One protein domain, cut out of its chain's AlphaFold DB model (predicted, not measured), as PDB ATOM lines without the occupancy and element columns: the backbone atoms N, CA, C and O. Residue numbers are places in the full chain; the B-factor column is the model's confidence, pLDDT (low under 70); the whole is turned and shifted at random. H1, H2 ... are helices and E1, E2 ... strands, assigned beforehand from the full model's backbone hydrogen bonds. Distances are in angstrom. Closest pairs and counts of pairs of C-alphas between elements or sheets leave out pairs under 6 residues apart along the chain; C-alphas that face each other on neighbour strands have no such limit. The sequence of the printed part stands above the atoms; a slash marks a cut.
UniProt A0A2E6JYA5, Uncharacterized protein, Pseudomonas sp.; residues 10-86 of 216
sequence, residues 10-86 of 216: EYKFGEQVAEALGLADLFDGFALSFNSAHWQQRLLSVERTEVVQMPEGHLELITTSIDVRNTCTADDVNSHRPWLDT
ATOM      1  N   GLU A  10     -46.771   9.205  47.267       91.62
ATOM      2  CA  GLU A  10     -46.131   7.938  46.909       91.62
ATOM      3  C   GLU A  10     -45.997   7.855  45.385       91.62
ATOM      4  O   GLU A  10     -46.926   8.200  44.652       91.62
ATOM      5  N   TYR A  11     -44.844   7.383  44.910       93.75
ATOM      6  CA  TYR A  11     -44.586   7.145  43.493       93.75
ATOM      7  C   TYR A  11     -44.313   5.665  43.261       93.75
ATOM      8  O   TYR A  11     -43.491   5.076  43.967       93.75
ATOM      9  N   LYS A  12     -44.956   5.074  42.252       95.75
ATOM     10  CA  LYS A  12     -44.782   3.673  41.860       95.75
ATOM     11  C   LYS A  12     -44.526   3.522  40.368       95.75
ATOM     12  O   LYS A  12     -45.145   4.182  39.540       95.75
ATOM     13  N   PHE A  13     -43.619   2.616  40.024       93.44
ATOM     14  CA  PHE A  13     -43.381   2.176  38.653       93.44
ATOM     15  C   PHE A  13     -43.599   0.665  38.578       93.44
ATOM     16  O   PHE A  13     -42.800  -0.123  39.091       93.44
ATOM     17  N   GLY A  14     -44.732   0.264  37.997       90.44
ATOM     18  CA  GLY A  14     -45.271  -1.078  38.209       90.44
ATOM     19  C   GLY A  14     -45.558  -1.305  39.695       90.44
ATOM     20  O   GLY A  14     -46.153  -0.461  40.351       90.44
ATOM     21  N   GLU A  15     -45.068  -2.411  40.250       90.94
ATOM     22  CA  GLU A  15     -45.299  -2.779  41.656       90.94
ATOM     23  C   GLU A  15     -44.263  -2.190  42.635       90.94
ATOM     24  O   GLU A  15     -44.312  -2.469  43.834       90.94
ATOM     25  N   GLN A  16     -43.280  -1.422  42.150       92.62
ATOM     26  CA  GLN A  16     -42.168  -0.931  42.970       92.62
ATOM     27  C   GLN A  16     -42.296   0.552  43.291       92.62
ATOM     28  O   GLN A  16     -42.620   1.355  42.418       92.62
ATOM     29  N   VAL A  17     -41.957   0.917  44.530       93.56
ATOM     30  CA  VAL A  17     -41.784   2.318  44.932       93.56
ATOM     31  C   VAL A  17     -40.645   2.939  44.118       93.56
ATOM     32  O   VAL A  17     -39.570   2.354  43.983       93.56
ATOM     33  N   ALA A  18     -40.893   4.122  43.563       93.25
ATOM     34  CA  ALA A  18     -40.046   4.778  42.578       93.25
ATOM     35  C   ALA A  18     -39.642   6.195  43.022       93.25
ATOM     36  O   ALA A  18     -39.959   7.184  42.362       93.25
ATOM     37  N   GLU A  19     -38.907   6.304  44.131       90.69
ATOM     38  CA  GLU A  19     -38.505   7.589  44.733       90.69
ATOM     39  C   GLU A  19     -37.732   8.496  43.766       90.69
ATOM     40  O   GLU A  19     -38.017   9.686  43.661       90.69
ATOM     41  N   ALA A  20     -36.788   7.938  43.000       90.81
ATOM     42  CA  ALA A  20     -36.003   8.710  42.035       90.81
ATOM     43  C   ALA A  20     -36.865   9.289  40.899       90.81
ATOM     44  O   ALA A  20     -36.606  10.395  40.428       90.81
ATOM     45  N   LEU A  21     -37.908   8.562  40.478       93.38
ATOM     46  CA  LEU A  21     -38.871   9.072  39.500       93.38
ATOM     47  C   LEU A  21     -39.766  10.145  40.126       93.38
ATOM     48  O   LEU A  21     -40.075  11.135  39.468       93.38
ATOM     49  N   GLY A  22     -40.107   9.988  41.408       90.88
ATOM     50  CA  GLY A  22     -40.766  11.023  42.197       90.88
ATOM     51  C   GLY A  22     -39.951  12.312  42.248       90.88
ATOM     52  O   GLY A  22     -40.462  13.371  41.912       90.88
ATOM     53  N   LEU A  23     -38.654  12.240  42.555       88.75
ATOM     54  CA  LEU A  23     -37.770  13.411  42.525       88.75
ATOM     55  C   LEU A  23     -37.706  14.054  41.131       88.75
ATOM     56  O   LEU A  23     -37.720  15.280  41.019       88.75
ATOM     57  N   ALA A  24     -37.674  13.254  40.063       90.50
ATOM     58  CA  ALA A  24     -37.706  13.784  38.703       90.50
ATOM     59  C   ALA A  24     -39.018  14.538  38.392       90.50
ATOM     60  O   ALA A  24     -38.954  15.591  37.761       90.50
ATOM     61  N   ASP A  25     -40.176  14.061  38.863       88.56
ATOM     62  CA  ASP A  25     -41.455  14.795  38.786       88.56
ATOM     63  C   ASP A  25     -41.403  16.096  39.609       88.56
ATOM     64  O   ASP A  25     -41.632  17.186  39.086       88.56
ATOM     65  N   LEU A  26     -41.021  15.996  40.888       84.56
ATOM     66  CA  LEU A  26     -41.050  17.095  41.861       84.56
ATOM     67  C   LEU A  26     -40.206  18.301  41.449       84.56
ATOM     68  O   LEU A  26     -40.583  19.446  41.701       84.56
ATOM     69  N   PHE A  27     -39.058  18.047  40.827       82.44
ATOM     70  CA  PHE A  27     -38.116  19.093  40.443       82.44
ATOM     71  C   PHE A  27     -38.232  19.506  38.973       82.44
ATOM     72  O   PHE A  27     -37.427  20.330  38.528       82.44
ATOM     73  N   ASP A  28     -39.230  18.979  38.246       82.75
ATOM     74  CA  ASP A  28     -39.338  19.075  36.785       82.75
ATOM     75  C   ASP A  28     -37.964  18.799  36.166       82.75
ATOM     76  O   ASP A  28     -37.272  19.699  35.684       82.75
ATOM     77  N   GLY A  29     -37.533  17.550  36.330       88.25
ATOM     78  CA  GLY A  29     -36.277  16.984  35.862       88.25
ATOM     79  C   GLY A  29     -36.511  15.742  34.999       88.25
ATOM     80  O   GLY A  29     -37.582  15.553  34.418       88.25
ATOM     81  N   PHE A  30     -35.490  14.891  34.905       90.62
ATOM     82  CA  PHE A  30     -35.592  13.572  34.281       90.62
ATOM     83  C   PHE A  30     -34.789  12.530  35.057       90.62
ATOM     84  O   PHE A  30     -33.800  12.850  35.718       90.62
ATOM     85  N   ALA A  31     -35.206  11.275  34.938       93.56
ATOM     86  CA  ALA A  31     -34.485  10.126  35.451       93.56
ATOM     87  C   ALA A  31     -33.348   9.712  34.504       93.56
ATOM     88  O   ALA A  31     -33.491   9.724  33.277       93.56
ATOM     89  N   LEU A  32     -32.210   9.336  35.085       92.31
ATOM     90  CA  LEU A  32     -31.124   8.675  34.370       92.31
ATOM     91  C   LEU A  32     -31.164   7.191  34.722       92.31
ATOM     92  O   LEU A  32     -30.774   6.801  35.824       92.31
ATOM     93  N   SER A  33     -31.635   6.374  33.789       92.06
ATOM     94  CA  SER A  33     -31.801   4.941  33.996       92.06
ATOM     95  C   SER A  33     -30.724   4.127  33.289       92.06
ATOM     96  O   SER A  33     -30.078   4.561  32.334       92.06
ATOM     97  N   PHE A  34     -30.536   2.894  33.760       89.19
ATOM     98  CA  PHE A  34     -29.692   1.931  33.067       89.19
ATOM     99  C   PHE A  34     -30.312   1.540  31.732       89.19
ATOM    100  O   PHE A  34     -31.519   1.327  31.630       89.19
ATOM    101  N   ASN A  35     -29.459   1.362  30.729       86.00
ATOM    102  CA  ASN A  35     -29.871   0.956  29.397       86.00
ATOM    103  C   ASN A  35     -30.320  -0.520  29.368       86.00
ATOM    104  O   ASN A  35     -29.558  -1.411  28.994       86.00
ATOM    105  N   SER A  36     -31.557  -0.782  29.788       85.69
ATOM    106  CA  SER A  36     -32.217  -2.087  29.720       85.69
ATOM    107  C   SER A  36     -33.641  -1.943  29.180       85.69
ATOM    108  O   SER A  36     -34.229  -0.864  29.236       85.69
ATOM    109  N   ALA A  37     -34.211  -3.031  28.658       83.31
ATOM    110  CA  ALA A  37     -35.500  -3.000  27.958       83.31
ATOM    111  C   ALA A  37     -36.644  -2.364  28.776       83.31
ATOM    112  O   ALA A  37     -37.502  -1.699  28.207       83.31
ATOM    113  N   HIS A  38     -36.630  -2.517  30.105       82.19
ATOM    114  CA  HIS A  38     -37.641  -1.943  30.999       82.19
ATOM    115  C   HIS A  38     -37.552  -0.418  31.147       82.19
ATOM    116  O   HIS A  38     -38.548   0.211  31.485       82.19
ATOM    117  N   TRP A  39     -36.383   0.168  30.885       87.81
ATOM    118  CA  TRP A  39     -36.126   1.599  31.052       87.81
ATOM    119  C   TRP A  39     -35.885   2.328  29.727       87.81
ATOM    120  O   TRP A  39     -35.766   3.549  29.731       87.81
ATOM    121  N   GLN A  40     -35.827   1.626  28.590       87.69
ATOM    122  CA  GLN A  40     -35.639   2.204  27.248       87.69
ATOM    123  C   GLN A  40     -36.895   2.938  26.736       87.69
ATOM    124  O   GLN A  40     -37.391   2.708  25.635       87.69
ATOM    125  N   GLN A  41     -37.427   3.839  27.554       90.50
ATOM    126  CA  GLN A  41     -38.517   4.742  27.230       90.50
ATOM    127  C   GLN A  41     -38.117   6.151  27.656       90.50
ATOM    128  O   GLN A  41     -37.535   6.350  28.722       90.50
ATOM    129  N   ARG A  42     -38.429   7.139  26.815       92.12
ATOM    130  CA  ARG A  42     -38.116   8.557  27.072       92.12
ATOM    131  C   ARG A  42     -39.060   9.194  28.085       92.12
ATOM    132  O   ARG A  42     -38.719  10.205  28.690       92.12
ATOM    133  N   LEU A  43     -40.243   8.608  28.233       93.88
ATOM    134  CA  LEU A  43     -41.249   8.934  29.228       93.88
ATOM    135  C   LEU A  43     -41.625   7.622  29.910       93.88
ATOM    136  O   LEU A  43     -41.940   6.651  29.225       93.88
ATOM    137  N   LEU A  44     -41.539   7.592  31.232       94.44
ATOM    138  CA  LEU A  44     -41.973   6.476  32.056       94.44
ATOM    139  C   LEU A  44     -43.335   6.834  32.639       94.44
ATOM    140  O   LEU A  44     -43.469   7.870  33.286       94.44
ATOM    141  N   SER A  45     -44.322   5.969  32.429       95.00
ATOM    142  CA  SER A  45     -45.627   6.087  33.081       95.00
ATOM    143  C   SER A  45     -45.471   5.676  34.546       95.00
ATOM    144  O   SER A  45     -45.197   4.511  34.835       95.00
ATOM    145  N   VAL A  46     -45.610   6.631  35.458       95.19
ATOM    146  CA  VAL A  46     -45.439   6.457  36.906       95.19
ATOM    147  C   VAL A  46     -46.771   6.731  37.583       95.19
ATOM    148  O   VAL A  46     -47.440   7.719  37.289       95.19
ATOM    149  N   GLU A  47     -47.163   5.864  38.505       95.94
ATOM    150  CA  GLU A  47     -48.310   6.117  39.362       95.94
ATOM    151  C   GLU A  47     -47.887   7.056  40.487       95.94
ATOM    152  O   GLU A  47     -46.970   6.754  41.247       95.94
ATOM    153  N   ARG A  48     -48.559   8.199  40.596       92.94
ATOM    154  CA  ARG A  48     -48.441   9.119  41.723       92.94
ATOM    155  C   ARG A  48     -49.714   9.054  42.547       92.94
ATOM    156  O   ARG A  48     -50.785   9.413  42.050       92.94
ATOM    157  N   THR A  49     -49.583   8.655  43.802       91.38
ATOM    158  CA  THR A  49     -50.655   8.687  44.794       91.38
ATOM    159  C   THR A  49     -50.460   9.878  45.715       91.38
ATOM    160  O   THR A  49     -49.389  10.057  46.283       91.38
ATOM    161  N   GLU A  50     -51.503  10.688  45.866       87.00
ATOM    162  CA  GLU A  50     -51.518  11.865  46.733       87.00
ATOM    163  C   GLU A  50     -52.630  11.780  47.781       87.00
ATOM    164  O   GLU A  50     -53.748  11.350  47.487       87.00
ATOM    165  N   VAL A  51     -52.337  12.227  49.006       83.12
ATOM    166  CA  VAL A  51     -53.357  12.440  50.040       83.12
ATOM    167  C   VAL A  51     -54.049  13.777  49.777       83.12
ATOM    168  O   VAL A  51     -53.443  14.847  49.855       83.12
ATOM    169  N   VAL A  52     -55.348  13.743  49.486       77.31
ATOM    170  CA  VAL A  52     -56.142  14.928  49.147       77.31
ATOM    171  C   VAL A  52     -57.263  15.124  50.151       77.31
ATOM    172  O   VAL A  52     -58.071  14.236  50.398       77.31
ATOM    173  N   GLN A  53     -57.361  16.336  50.705       72.00
ATOM    174  CA  GLN A  53     -58.506  16.714  51.527       72.00
ATOM    175  C   GLN A  53     -59.697  17.143  50.663       72.00
ATOM    176  O   GLN A  53     -59.660  18.184  49.979       72.00
ATOM    177  N   MET A  54     -60.781  16.385  50.778       75.69
ATOM    178  CA  MET A  54     -62.037  16.597  50.068       75.69
ATOM    179  C   MET A  54     -62.819  17.805  50.618       75.69
ATOM    180  O   MET A  54     -62.529  18.298  51.718       75.69
ATOM    181  N   PRO A  55     -63.781  18.363  49.857       61.78
ATOM    182  CA  PRO A  55     -64.586  19.509  50.294       61.78
ATOM    183  C   PRO A  55     -65.306  19.296  51.637       61.78
ATOM    184  O   PRO A  55     -65.418  20.229  52.430       61.78
ATOM    185  N   GLU A  56     -65.751  18.072  51.895       72.19
ATOM    186  CA  GLU A  56     -66.433  17.608  53.106       72.19
ATOM    187  C   GLU A  56     -65.497  17.338  54.298       72.19
ATOM    188  O   GLU A  56     -65.972  17.110  55.409       72.19
ATOM    189  N   GLY A  57     -64.180  17.461  54.104       70.12
ATOM    190  CA  GLY A  57     -63.186  17.482  55.178       70.12
ATOM    191  C   GLY A  57     -62.491  16.153  55.466       70.12
ATOM    192  O   GLY A  57     -61.522  16.164  56.226       70.12
ATOM    193  N   HIS A  58     -62.910  15.039  54.855       78.81
ATOM    194  CA  HIS A  58     -62.155  13.783  54.919       78.81
ATOM    195  C   HIS A  58     -60.977  13.765  53.934       78.81
ATOM    196  O   HIS A  58     -60.882  14.599  53.030       78.81
ATOM    197  N   LEU A  59     -60.053  12.832  54.162       81.81
ATOM    198  CA  LEU A  59     -58.889  12.595  53.312       81.81
ATOM    199  C   LEU A  59     -59.179  11.423  52.373       81.81
ATOM    200  O   LEU A  59     -59.701  10.400  52.814       81.81
ATOM    201  N   GLU A  60     -58.814  11.566  51.106       86.44
ATOM    202  CA  GLU A  60     -58.829  10.495  50.110       86.44
ATOM    203  C   GLU A  60     -57.444  10.328  49.493       86.44
ATOM    204  O   GLU A  60     -56.683  11.289  49.387       86.44
ATOM    205  N   LEU A  61     -57.132   9.104  49.072       88.19
ATOM    206  CA  LEU A  61     -55.967   8.827  48.243       88.19
ATOM    207  C   LEU A  61     -56.385   8.914  46.780       88.19
ATOM    208  O   LEU A  61     -57.266   8.173  46.342       88.19
ATOM    209  N   ILE A  62     -55.748   9.806  46.030       87.19
ATOM    210  CA  ILE A  62     -55.959   9.925  44.590       87.19
ATOM    211  C   ILE A  62     -54.711   9.412  43.887       87.19
ATOM    212  O   ILE A  62     -53.638   9.990  44.030       87.19
ATOM    213  N   THR A  63     -54.860   8.339  43.109       91.12
ATOM    214  CA  THR A  63     -53.796   7.824  42.240       91.12
ATOM    215  C   THR A  63     -53.984   8.350  40.826       91.12
ATOM    216  O   THR A  63     -55.065   8.253  40.244       91.12
ATOM    217  N   THR A  64     -52.917   8.903  40.267       90.50
ATOM    218  CA  THR A  64     -52.865   9.433  38.904       90.50
ATOM    219  C   THR A  64     -51.669   8.851  38.171       90.50
ATOM    220  O   THR A  64     -50.597   8.732  38.754       90.50
ATOM    221  N   SER A  65     -51.840   8.497  36.898       93.69
ATOM    222  CA  SER A  65     -50.704   8.165  36.036       93.69
ATOM    223  C   SER A  65     -50.104   9.456  35.485       93.69
ATOM    224  O   SER A  65     -50.834  10.283  34.929       93.69
ATOM    225  N   ILE A  66     -48.799   9.629  35.658       91.88
ATOM    226  CA  ILE A  66     -48.023  10.760  35.151       91.88
ATOM    227  C   ILE A  66     -46.878  10.263  34.266       91.88
ATOM    228  O   ILE A  66     -46.341   9.178  34.484       91.88
ATOM    229  N   ASP A  67     -46.470  11.080  33.299       94.06
ATOM    230  CA  ASP A  67     -45.308  10.795  32.459       94.06
ATOM    231  C   ASP A  67     -44.065  11.480  33.038       94.06
ATOM    232  O   ASP A  67     -43.935  12.705  33.003       94.06
ATOM    233  N   VAL A  68     -43.124  10.683  33.541       93.75
ATOM    234  CA  VAL A  68     -41.834  11.163  34.047       93.75
ATOM    235  C   VAL A  68     -40.783  11.043  32.951       93.75
ATOM    236  O   VAL A  68     -40.585   9.975  32.372       93.75
ATOM    237  N   ARG A  69     -40.072  12.138  32.663       94.19
ATOM    238  CA  ARG A  69     -38.985  12.128  31.674       94.19
ATOM    239  C   ARG A  69     -37.874  11.189  32.114       94.19
ATOM    240  O   ARG A  69     -37.469  11.186  33.272       94.19
ATOM    241  N   ASN A  70     -37.347  10.430  31.166       95.19
ATOM    242  CA  ASN A  70     -36.290   9.464  31.395       95.19
ATOM    243  C   ASN A  70     -35.286   9.459  30.242       95.19
ATOM    244  O   ASN A  70     -35.609   9.806  29.100       95.19
ATOM    245  N   THR A  71     -34.055   9.066  30.555       93.62
ATOM    246  CA  THR A  71     -32.957   8.942  29.600       93.62
ATOM    247  C   THR A  71     -32.124   7.702  29.916       93.62
ATOM    248  O   THR A  71     -31.760   7.473  31.069       93.62
ATOM    249  N   CYS A  72     -31.805   6.914  28.888       93.25
ATOM    250  CA  CYS A  72     -30.863   5.791  28.979       93.25
ATOM    251  C   CYS A  72     -29.609   6.017  28.121       93.25
ATOM    252  O   CYS A  72     -28.599   5.330  28.285       93.25
ATOM    253  N   THR A  73     -29.682   6.955  27.173       90.50
ATOM    254  CA  THR A  73     -28.640   7.243  26.186       90.50
ATOM    255  C   THR A  73     -28.495   8.747  25.949       90.50
ATOM    256  O   THR A  73     -29.382   9.537  26.276       90.50
ATOM    257  N   ALA A  74     -27.388   9.158  25.323       89.19
ATOM    258  CA  ALA A  74     -27.198  10.547  24.900       89.19
ATOM    259  C   ALA A  74     -28.242  11.000  23.856       89.19
ATOM    260  O   ALA A  74     -28.623  12.171  23.830       89.19
ATOM    261  N   ASP A  75     -28.745  10.082  23.029       89.06
ATOM    262  CA  ASP A  75     -29.786  10.391  22.045       89.06
ATOM    263  C   ASP A  75     -31.137  10.683  22.711       89.06
ATOM    264  O   ASP A  75     -31.863  11.574  22.265       89.06
ATOM    265  N   ASP A  76     -31.449  10.021  23.828       88.94
ATOM    266  CA  ASP A  76     -32.646  10.338  24.615       88.94
ATOM    267  C   ASP A  76     -32.573  11.755  25.194       88.94
ATOM    268  O   ASP A  76     -33.558  12.489  25.147       88.94
ATOM    269  N   VAL A  77     -31.394  12.194  25.651       89.31
ATOM    270  CA  VAL A  77     -31.182  13.580  26.109       89.31
ATOM    271  C   VAL A  77     -31.487  14.573  24.986       89.31
ATOM    272  O   VAL A  77     -32.159  15.580  25.208       89.31
ATOM    273  N   ASN A  78     -31.043  14.289  23.759       89.81
ATOM    274  CA  ASN A  78     -31.324  15.148  22.608       89.81
ATOM    275  C   ASN A  78     -32.820  15.210  22.272       89.81
ATOM    276  O   ASN A  78     -33.301  16.260  21.850       89.81
ATOM    277  N   SER A  79     -33.572  14.130  22.498       89.00
ATOM    278  CA  SER A  79     -35.026  14.131  22.296       89.00
ATOM    279  C   SER A  79     -35.769  15.074  23.252       89.00
ATOM    280  O   SER A  79     -36.815  15.614  22.897       89.00
ATOM    281  N   HIS A  80     -35.183  15.350  24.420       90.81
ATOM    282  CA  HIS A  80     -35.708  16.296  25.404       90.81
ATOM    283  C   HIS A  80     -35.207  17.731  25.199       90.81
ATOM    284  O   HIS A  80     -35.511  18.590  26.024       90.81
ATOM    285  N   ARG A  81     -34.467  18.031  24.116       88.94
ATOM    286  CA  ARG A  81     -33.888  19.367  23.861       88.94
ATOM    287  C   ARG A  81     -34.908  20.513  23.981       88.94
ATOM    288  O   ARG A  81     -34.584  21.456  24.695       88.94
ATOM    289  N   PRO A  82     -36.130  20.438  23.407       88.00
ATOM    290  CA  PRO A  82     -37.101  21.529  23.537       88.00
ATOM    291  C   PRO A  82     -37.441  21.867  24.992       88.00
ATOM    292  O   PRO A  82     -37.641  23.030  25.326       88.00
ATOM    293  N   TRP A  83     -37.486  20.854  25.861       86.88
ATOM    294  CA  TRP A  83     -37.671  21.051  27.294       86.88
ATOM    295  C   TRP A  83     -36.371  21.496  27.968       86.88
ATOM    296  O   TRP A  83     -36.406  22.445  28.732       86.88
ATOM    297  N   LEU A  84     -35.212  20.903  27.660       86.38
ATOM    298  CA  LEU A  84     -33.915  21.316  28.228       86.38
ATOM    299  C   LEU A  84     -33.576  22.789  27.955       86.38
ATOM    300  O   LEU A  84     -32.907  23.426  28.766       86.38
ATOM    301  N   ASP A  85     -34.047  23.337  26.835       83.44
ATOM    302  CA  ASP A  85     -33.839  24.740  26.480       83.44
ATOM    303  C   ASP A  85     -34.550  25.702  27.445       83.44
ATOM    304  O   ASP A  85     -34.141  26.862  27.563       83.44
ATOM    305  N   THR A  86     -35.571  25.238  28.168       76.31
ATOM    306  CA  THR A  86     -36.302  26.005  29.188       76.31
ATOM    307  C   THR A  86     -36.105  25.453  30.605       76.31
ATOM    308  O   THR A  86     -36.184  26.206  31.575       76.31
TER     309      THR A  86
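This is residues 10 to 86 of the 216 residues of an uncharacterized protein of Pseudomonas sp. (UniProt A0A2E6JYA5). A long twisted hairpin of strands, E2 and E3, runs along the longest axis, with the short strand E1 beside E2 and the helix H1 in the curl of this three-stranded sheet. Beyond the end of E3 the short helices H2 and H3 make a small tail, while the turn of residues 54 to 58 lies at the far end of the hairpin. The printed part has 77 residues with three named helices and three named strands, along the chain E1 H1 E2 E3 H2 H3; the sheet order is E1 E2 E3, antiparallel, and the class is mixed, helices and strands. The whole is loose, with a radius of gyration of the C-alphas of 14.6 A, and flat, with spans of 48 by 30 by 14 A.

Start at E3, residues 59 to 71, which covers 35.3 A from C-alpha 59 at (-58.889, 12.595, 53.312) to C-alpha 71 at (-32.957, 8.942, 29.600). Beside it find E2, residues 43 to 53, 29.3 A long, then E1, residues 10 to 13, 10.4 A, beginning at C-alpha 10 at (-46.131, 7.938, 46.909). H1 is residues 19 to 26, 10.3 A; H2 is residues 74 to 79, 9.0 A; H3 is residues 81 to 84, 4.8 A, ending at C-alpha 84 at (-33.915, 21.316, 28.228).

Look first at the hairpin of E2 and E3, antiparallel at 157 degrees, where N 48 and O 64 are 2.8 A apart and N 62 and O 50 2.9 A, both within hydrogen-bond range. E1 is the antiparallel neighbour of E2 at 156 degrees, with N 12 and O 47 2.8 A apart, within hydrogen-bond range. The sheet is only just strongly twisted, its C-alphas lying up to 4.3 A off the best plane. H1 is on the sheet, which curls round it; its closest C-alphas to E1 are those of Gly 22 and Tyr 11, 5.6 A apart, and to E3 those of Asp 25 and Val 68, 6.0 A apart. H2 only grazes the sheet with residues 76 to 79; the closest C-alphas of E3 and H2 are those of Thr 71 and Val 77, 6.1 A apart. H3 is not on the sheet, is apart from H1, and meets H2 only through their link. In H1 and H2 every O i to N i+4 pair is within hydrogen-bond range; H3 is too short for such a pair.

The two C-alphas farthest apart are those of Glu 56 and Ala 74, at 48.8 A. The printed part has no cut. The link from H1 to E2, residues 27 to 42, is long; in it residues 31 to 32 pair in parallel with residues 70 to 71 of E3. The mean pLDDT of the printed part is 88.3, and Pro 55 is the one residue under 70.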